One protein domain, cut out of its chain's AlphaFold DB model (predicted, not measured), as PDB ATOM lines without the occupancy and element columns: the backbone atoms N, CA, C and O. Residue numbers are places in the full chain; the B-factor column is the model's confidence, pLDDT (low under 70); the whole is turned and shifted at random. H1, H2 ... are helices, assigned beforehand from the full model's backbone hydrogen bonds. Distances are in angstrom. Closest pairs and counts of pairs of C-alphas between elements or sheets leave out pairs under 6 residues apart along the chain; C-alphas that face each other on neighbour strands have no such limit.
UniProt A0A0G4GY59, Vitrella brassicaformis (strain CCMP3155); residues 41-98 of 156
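This is residues 41 to 98 of the 156 residues of a protein of Vitrella brassicaformis (strain CCMP3155) (UniProt A0A0G4GY59). Helices H2 and H4, set steeply to each other, form a small head with the short helix H3, their three centres making a loose triangle. Residues 41 to 51, which include H1, stick out as a separate arm, and residues 92 to 98 form a tail with no named element. The printed part has 58 residues with four named helices in the order H1, H2, H3, H4 and no named strand; the class is all helix. The whole is loose, with a radius of gyration of the C-alphas of 13.2 A and spans of 35 by 27 by 22 A.

H2, the longest helix, is residues 59 to 72 and runs 19.6 A from C-alpha 59 at (170.475, 156.534, 170.440) to C-alpha 72. H3, residues 74 to 77, measures 5.1 A. H4, residues 82 to 91, measures 14.1 A and ends with C-alpha 91 at (175.021, 143.585, 174.292). H1, residues 44 to 49, measures 8.8 A and begins with C-alpha 44 at (190.512, 130.033, 173.506).

H2 and H4 only just touch, with 3 pairs of C-alphas within 8 A, and H2 does so with residues 62 to 66 alone. Their closest C-alphas, those of Lys 62 and Ile 89, are 6.6 A apart. Their lines stand at a steep tilt of 63 degrees, opposite ways. H3 is close to H2 but not clearly touching, the closest C-alphas being those of Ile 69 and Phe 77 at 6.8 A. H3 is likewise close to H4 but not clearly touching, with the C-alphas of Phe 77 and Arg 85 7.1 A apart. H1 is apart from H2, H3 and H4. Each O i to N i+4 pair is within hydrogen-bond range in H1, H2 and H4; H3 is too short for such a pair.

The C-alphas of Lys 44 and Lys 98, the two farthest apart, are 39.8 A from each other. Residues 71 to 76 also stand free, of which 74 to 76 belong to H3. The printed part has no cut. The links H2 to H3 and H3 to H4 are tight, and H1 to H2 is short. Mean pLDDT of the printed part is 90.0, and no printed residue is under 70.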
ATOM      1  N   ALA A  41     186.147 129.252 183.470       87.62
ATOM      2  CA  ALA A  41     187.314 129.566 182.661       87.62
ATOM      3  C   ALA A  41     186.906 129.967 181.232       87.62
ATOM      4  O   ALA A  41     186.151 129.273 180.546       87.62
ATOM      5  N   VAL A  42     187.467 131.076 180.755       88.25
ATOM      6  CA  VAL A  42     187.332 131.514 179.364       88.25
ATOM      7  C   VAL A  42     188.385 130.788 178.521       88.25
ATOM      8  O   VAL A  42     189.572 131.096 178.594       88.25
ATOM      9  N   THR A  43     187.970 129.794 177.731       91.19
ATOM     10  CA  THR A  43     188.880 129.032 176.858       91.19
ATOM     11  C   THR A  43     189.075 129.721 175.505       91.19
ATOM     12  O   THR A  43     188.189 130.423 175.013       91.19
ATOM     13  N   LYS A  44     190.225 129.491 174.852       88.94
ATOM     14  CA  LYS A  44     190.512 130.033 173.506       88.94
ATOM     15  C   LYS A  44     189.458 129.609 172.478       88.94
ATOM     16  O   LYS A  44     189.038 130.410 171.652       88.94
ATOM     17  N   GLU A  45     188.992 128.368 172.571       89.69
ATOM     18  CA  GLU A  45     187.945 127.817 171.706       89.69
ATOM     19  C   GLU A  45     186.589 128.497 171.926       89.69
ATOM     20  O   GLU A  45     185.884 128.791 170.959       89.69
ATOM     21  N   ARG A  46     186.229 128.782 173.189       87.25
ATOM     22  CA  ARG A  46     185.003 129.514 173.535       87.25
ATOM     23  C   ARG A  46     185.050 130.930 172.976       87.25
ATOM     24  O   ARG A  46     184.069 131.369 172.390       87.25
ATOM     25  N   MET A  47     186.193 131.606 173.094       86.75
ATOM     26  CA  MET A  47     186.380 132.949 172.538       86.75
ATOM     27  C   MET A  47     186.313 132.962 171.012       86.75
ATOM     28  O   MET A  47     185.673 133.840 170.447       86.75
ATOM     29  N   ALA A  48     186.902 131.968 170.340       90.12
ATOM     30  CA  ALA A  48     186.863 131.871 168.880       90.12
ATOM     31  C   ALA A  48     185.439 131.676 168.328       90.12
ATOM     32  O   ALA A  48     185.131 132.133 167.230       90.12
ATOM     33  N   LYS A  49     184.564 131.005 169.085       91.56
ATOM     34  CA  LYS A  49     183.156 130.776 168.719       91.56
ATOM     35  C   LYS A  49     182.213 131.867 169.229       91.56
ATOM     36  O   LYS A  49     181.030 131.857 168.889       91.56
ATOM     37  N   TRP A  50     182.698 132.783 170.064       89.44
ATOM     38  CA  TRP A  50     181.861 133.797 170.685       89.44
ATOM     39  C   TRP A  50     181.472 134.874 169.673       89.44
ATOM     40  O   TRP A  50     182.321 135.556 169.101       89.44
ATOM     41  N   LYS A  51     180.166 135.073 169.494       90.81
ATOM     42  CA  LYS A  51     179.621 136.177 168.704       90.81
ATOM     43  C   LYS A  51     179.055 137.224 169.650       90.81
ATOM     44  O   LYS A  51     178.151 136.916 170.425       90.81
ATOM     45  N   LYS A  52     179.558 138.460 169.561       89.69
ATOM     46  CA  LYS A  52     179.036 139.571 170.365       89.69
ATOM     47  C   LYS A  52     177.530 139.750 170.099       89.69
ATOM     48  O   LYS A  52     177.149 139.918 168.936       89.69
ATOM     49  N   PRO A  53     176.669 139.662 171.126       91.88
ATOM     50  CA  PRO A  53     175.251 139.928 170.953       91.88
ATOM     51  C   PRO A  53     175.052 141.423 170.698       91.88
ATOM     52  O   PRO A  53     175.703 142.257 171.321       91.88
ATOM     53  N   VAL A  54     174.162 141.750 169.765       93.56
ATOM     54  CA  VAL A  54     173.818 143.131 169.421       93.56
ATOM     55  C   VAL A  54     172.306 143.246 169.434       93.56
ATOM     56  O   VAL A  54     171.622 142.588 168.650       93.56
ATOM     57  N   TYR A  55     171.794 144.089 170.322       93.50
ATOM     58  CA  TYR A  55     170.375 144.399 170.408       93.50
ATOM     59  C   TYR A  55     170.139 145.836 169.936       93.50
ATOM     60  O   TYR A  55     170.767 146.751 170.483       93.50
ATOM     61  N   PRO A  56     169.244 146.061 168.956       91.62
ATOM     62  CA  PRO A  56     168.957 147.396 168.449       91.62
ATOM     63  C   PRO A  56     168.334 148.267 169.545       91.62
ATOM     64  O   PRO A  56     167.436 147.836 170.269       91.62
ATOM     65  N   LYS A  57     168.828 149.501 169.673       90.12
ATOM     66  CA  LYS A  57     168.405 150.485 170.680       90.12
ATOM     67  C   LYS A  57     168.347 151.868 170.055       90.12
ATOM     68  O   LYS A  57     169.125 152.165 169.151       90.12
ATOM     69  N   ALA A  58     167.472 152.721 170.578       90.88
ATOM     70  CA  ALA A  58     167.476 154.135 170.235       90.88
ATOM     71  C   ALA A  58     168.746 154.814 170.772       90.88
ATOM     72  O   ALA A  58     169.208 154.502 171.872       90.88
ATOM     73  N   GLU A  59     169.272 155.792 170.036       91.62
ATOM     74  CA  GLU A  59     170.475 156.534 170.440       91.62
ATOM     75  C   GLU A  59     170.306 157.248 171.789       91.62
ATOM     76  O   GLU A  59     171.237 157.299 172.591       91.62
ATOM     77  N   ALA A  60     169.091 157.707 172.104       89.88
ATOM     78  CA  ALA A  60     168.778 158.282 173.411       89.88
ATOM     79  C   ALA A  60     168.983 157.281 174.564       89.88
ATOM     80  O   ALA A  60     169.503 157.647 175.617       89.88
ATOM     81  N   ASP A  61     168.613 156.012 174.371       88.94
ATOM     82  CA  ASP A  61     168.782 154.981 175.397       88.94
ATOM     83  C   ASP A  61     170.244 154.540 175.505       88.94
ATOM     84  O   ASP A  61     170.753 154.382 176.616       88.94
ATOM     85  N   LYS A  62     170.962 154.447 174.378       90.81
ATOM     86  CA  LYS A  62     172.415 154.220 174.391       90.81
ATOM     87  C   LYS A  62     173.154 155.323 175.145       90.81
ATOM     88  O   LYS A  62     174.018 155.021 175.961       90.81
ATOM     89  N   ALA A  63     172.788 156.589 174.934       91.38
ATOM     90  CA  ALA A  63     173.404 157.723 175.621       91.38
ATOM     91  C   ALA A  63     173.222 157.654 177.148       91.38
ATOM     92  O   ALA A  63     174.182 157.875 177.892       91.38
ATOM     93  N   LYS A  64     172.027 157.280 177.627       89.62
ATOM     94  CA  LYS A  64     171.781 157.055 179.064       89.62
ATOM     95  C   LYS A  64     172.658 155.932 179.614       89.62
ATOM     96  O   LYS A  64     173.307 156.115 180.641       89.62
ATOM     97  N   ILE A  65     172.697 154.786 178.932       90.00
ATOM     98  CA  ILE A  65     173.502 153.630 179.356       90.00
ATOM     99  C   ILE A  65     174.985 154.009 179.395       90.00
ATOM    100  O   ILE A  65     175.656 153.741 180.390       90.00
ATOM    101  N   ARG A  66     175.483 154.698 178.363       91.25
ATOM    102  CA  ARG A  66     176.863 155.188 178.283       91.25
ATOM    103  C   ARG A  66     177.209 156.092 179.465       91.25
ATOM    104  O   ARG A  66     178.251 155.913 180.092       91.25
ATOM    105  N   SER A  67     176.313 157.015 179.818       90.56
ATOM    106  CA  SER A  67     176.478 157.874 180.994       90.56
ATOM    107  C   SER A  67     176.590 157.057 182.287       90.56
ATOM    108  O   SER A  67     177.498 157.293 183.085       90.56
ATOM    109  N   VAL A  68     175.731 156.049 182.473       88.50
ATOM    110  CA  VAL A  68     175.772 155.163 183.649       88.50
ATOM    111  C   VAL A  68     177.065 154.346 183.690       88.50
ATOM    112  O   VAL A  68     177.686 154.258 184.749       88.50
ATOM    113  N   ILE A  69     177.508 153.794 182.557       87.94
ATOM    114  CA  ILE A  69     178.749 153.014 182.474       87.94
ATOM    115  C   ILE A  69     179.954 153.862 182.893       87.94
ATOM    116  O   ILE A  69     180.723 153.445 183.759       87.94
ATOM    117  N   ASN A  70     180.068 155.073 182.347       87.31
ATOM    118  CA  ASN A  70     181.228 155.939 182.560       87.31
ATOM    119  C   ASN A  70     181.288 156.556 183.962       87.31
ATOM    120  O   ASN A  70     182.372 156.858 184.446       87.31
ATOM    121  N   THR A  71     180.143 156.763 184.611       85.81
ATOM    122  CA  THR A  71     180.094 157.429 185.923       85.81
ATOM    123  C   THR A  71     180.035 156.436 187.075       85.81
ATOM    124  O   THR A  71     180.737 156.575 188.070       85.81
ATOM    125  N   LYS A  72     179.182 155.423 186.957       81.56
ATOM    126  CA  LYS A  72     178.770 154.581 188.084       81.56
ATOM    127  C   LYS A  72     179.349 153.182 188.029       81.56
ATOM    128  O   LYS A  72     179.505 152.541 189.064       81.56
ATOM    129  N   LEU A  73     179.656 152.710 186.825       84.06
ATOM    130  CA  LEU A  73     180.182 151.369 186.585       84.06
ATOM    131  C   LEU A  73     181.657 151.401 186.185       84.06
ATOM    132  O   LEU A  73     182.173 150.414 185.669       84.06
ATOM    133  N   GLN A  74     182.357 152.498 186.490       85.19
ATOM    134  CA  GLN A  74     183.790 152.641 186.242       85.19
ATOM    135  C   GLN A  74     184.606 151.517 186.903       85.19
ATOM    136  O   GLN A  74     185.603 151.075 186.348       85.19
ATOM    137  N   VAL A  75     184.159 150.982 188.042       87.25
ATOM    138  CA  VAL A  75     184.811 149.832 188.697       87.25
ATOM    139  C   VAL A  75     184.740 148.554 187.848       87.25
ATOM    140  O   VAL A  75     185.647 147.732 187.909       87.25
ATOM    141  N   LEU A  76     183.676 148.374 187.060       87.31
ATOM    142  CA  LEU A  76     183.484 147.186 186.219       87.31
ATOM    143  C   LEU A  76     184.028 147.384 184.799       87.31
ATOM    144  O   LEU A  76     184.558 146.447 184.211       87.31
ATOM    145  N   PHE A  77     183.897 148.593 184.253       89.19
ATOM    146  CA  PHE A  77     184.132 148.875 182.833       89.19
ATOM    147  C   PHE A  77     185.159 149.987 182.579       89.19
ATOM    148  O   PHE A  77     185.403 150.342 181.430       89.19
ATOM    149  N   GLY A  78     185.780 150.551 183.616       87.69
ATOM    150  CA  GLY A  78     186.690 151.696 183.486       87.69
ATOM    151  C   GLY A  78     188.001 151.384 182.766       87.69
ATOM    152  O   GLY A  78     188.646 152.300 182.266       87.69
ATOM    153  N   HIS A  79     188.378 150.109 182.683       90.50
ATOM    154  CA  HIS A  79     189.559 149.651 181.944       90.50
ATOM    155  C   HIS A  79     189.250 149.229 180.504       90.50
ATOM    156  O   HIS A  79     190.164 148.848 179.778       90.50
ATOM    157  N   LEU A  80     187.978 149.265 180.096       92.00
ATOM    158  CA  LEU A  80     187.595 148.991 178.718       92.00
ATOM    159  C   LEU A  80     187.858 150.222 177.851       92.00
ATOM    160  O   LEU A  80     187.586 151.355 178.266       92.00
ATOM    161  N   ASP A  81     188.349 149.982 176.641       93.62
ATOM    162  CA  ASP A  81     188.408 150.991 175.592       93.62
ATOM    163  C   ASP A  81     187.003 151.349 175.075       93.62
ATOM    164  O   ASP A  81     185.990 150.750 175.449       93.62
ATOM    165  N   ASP A  82     186.929 152.383 174.238       92.19
ATOM    166  CA  ASP A  82     185.660 152.862 173.688       92.19
ATOM    167  C   ASP A  82     184.918 151.793 172.879       92.19
ATOM    168  O   ASP A  82     183.698 151.679 172.999       92.19
ATOM    169  N   GLU A  83     185.637 150.976 172.107       93.12
ATOM    170  CA  GLU A  83     185.027 149.930 171.283       93.12
ATOM    171  C   GLU A  83     184.419 148.816 172.146       93.12
ATOM    172  O   GLU A  83     183.277 148.404 171.923       93.12
ATOM    173  N   ALA A  84     185.133 148.356 173.173       92.12
ATOM    174  CA  ALA A  84     184.640 147.352 174.105       92.12
ATOM    175  C   ALA A  84     183.478 147.885 174.950       92.12
ATOM    176  O   ALA A  84     182.516 147.153 175.192       92.12
ATOM    177  N   ARG A  85     183.512 149.160 175.364       92.44
ATOM    178  CA  ARG A  85     182.367 149.798 176.036       92.44
ATOM    179  C   ARG A  85     181.141 149.838 175.134       92.44
ATOM    180  O   ARG A  85     180.053 149.495 175.595       92.44
ATOM    181  N   GLU A  86     181.302 150.203 173.866       93.00
ATOM    182  CA  GLU A  86     180.188 150.204 172.917       93.00
ATOM    183  C   GLU A  86     179.656 148.784 172.687       93.00
ATOM    184  O   GLU A  86     178.445 148.574 172.702       93.00
ATOM    185  N   ALA A  87     180.534 147.780 172.613       92.44
ATOM    186  CA  ALA A  87     180.122 146.381 172.529       92.44
ATOM    187  C   ALA A  87     179.302 145.927 173.752       92.44
ATOM    188  O   ALA A  87     178.340 145.174 173.597       92.44
ATOM    189  N   VAL A  88     179.633 146.398 174.962       92.25
ATOM    190  CA  VAL A  88     178.822 146.153 176.168       92.25
ATOM    191  C   VAL A  88     177.455 146.832 176.051       92.25
ATOM    192  O   VAL A  88     176.437 146.196 176.322       92.25
ATOM    193  N   ILE A  89     177.403 148.092 175.609       92.12
ATOM    194  CA  ILE A  89     176.145 148.831 175.401       92.12
ATOM    195  C   ILE A  89     175.258 148.112 174.377       92.12
ATOM    196  O   ILE A  89     174.050 147.963 174.587       92.12
ATOM    197  N   ASP A  90     175.841 147.617 173.289       92.94
ATOM    198  CA  ASP A  90     175.148 146.852 172.256       92.94
ATOM    199  C   ASP A  90     174.637 145.502 172.774       92.94
ATOM    200  O   ASP A  90     173.518 145.104 172.433       92.94
ATOM    201  N   ALA A  91     175.389 144.850 173.663       93.88
ATOM    202  CA  ALA A  91     175.021 143.585 174.292       93.88
ATOM    203  C   ALA A  91     173.917 143.707 175.357       93.88
ATOM    204  O   ALA A  91     173.235 142.720 175.639       93.88
ATOM    205  N   MET A  92     173.702 144.889 175.941       92.06
ATOM    206  CA  MET A  92     172.593 145.109 176.878       92.06
ATOM    207  C   MET A  92     171.239 144.979 176.166       92.06
ATOM    208  O   MET A  92     171.121 145.252 174.976       92.06
ATOM    209  N   PHE A  93     170.185 144.601 176.881       90.31
ATOM    210  CA  PHE A  93     168.831 144.516 176.327       90.31
ATOM    211  C   PHE A  93     167.792 144.991 177.341       90.31
ATOM    212  O   PHE A  93     168.032 145.009 178.550       90.31
ATOM    213  N   ARG A  94     166.627 145.415 176.842       89.50
ATOM    214  CA  ARG A  94     165.520 145.876 177.686       89.50
ATOM    215  C   ARG A  94     164.804 144.671 178.291       89.50
ATOM    216  O   ARG A  94     164.407 143.760 177.571       89.50
ATOM    217  N   LYS A  95     164.584 144.708 179.604       89.50
ATOM    218  CA  LYS A  95     163.724 143.767 180.325       89.50
ATOM    219  C   LYS A  95     162.539 144.535 180.895       89.50
ATOM    220  O   LYS A  95     162.716 145.435 181.710       89.50
ATOM    221  N   GLU A  96     161.338 144.194 180.444       89.44
ATOM    222  CA  GLU A  96     160.106 144.706 181.042       89.44
ATOM    223  C   GLU A  96     159.757 143.891 182.285       89.44
ATOM    224  O   GLU A  96     159.907 142.666 182.294       89.44
ATOM    225  N   VAL A  97     159.323 144.590 183.332       88.69
ATOM    226  CA  VAL A  97     158.983 144.016 184.636       88.69
ATOM    227  C   VAL A  97     157.643 144.592 185.065       88.69
ATOM    228  O   VAL A  97     157.431 145.806 184.995       88.69
ATOM    229  N   LYS A  98     156.720 143.727 185.486       90.25
ATOM    230  CA  LYS A  98     155.394 144.145 185.947       90.25
ATOM    231  C   LYS A  98     155.437 144.563 187.415       90.25
ATOM    232  O   LYS A  98     156.277 144.121 188.195       90.25
TER     233      LYS A  98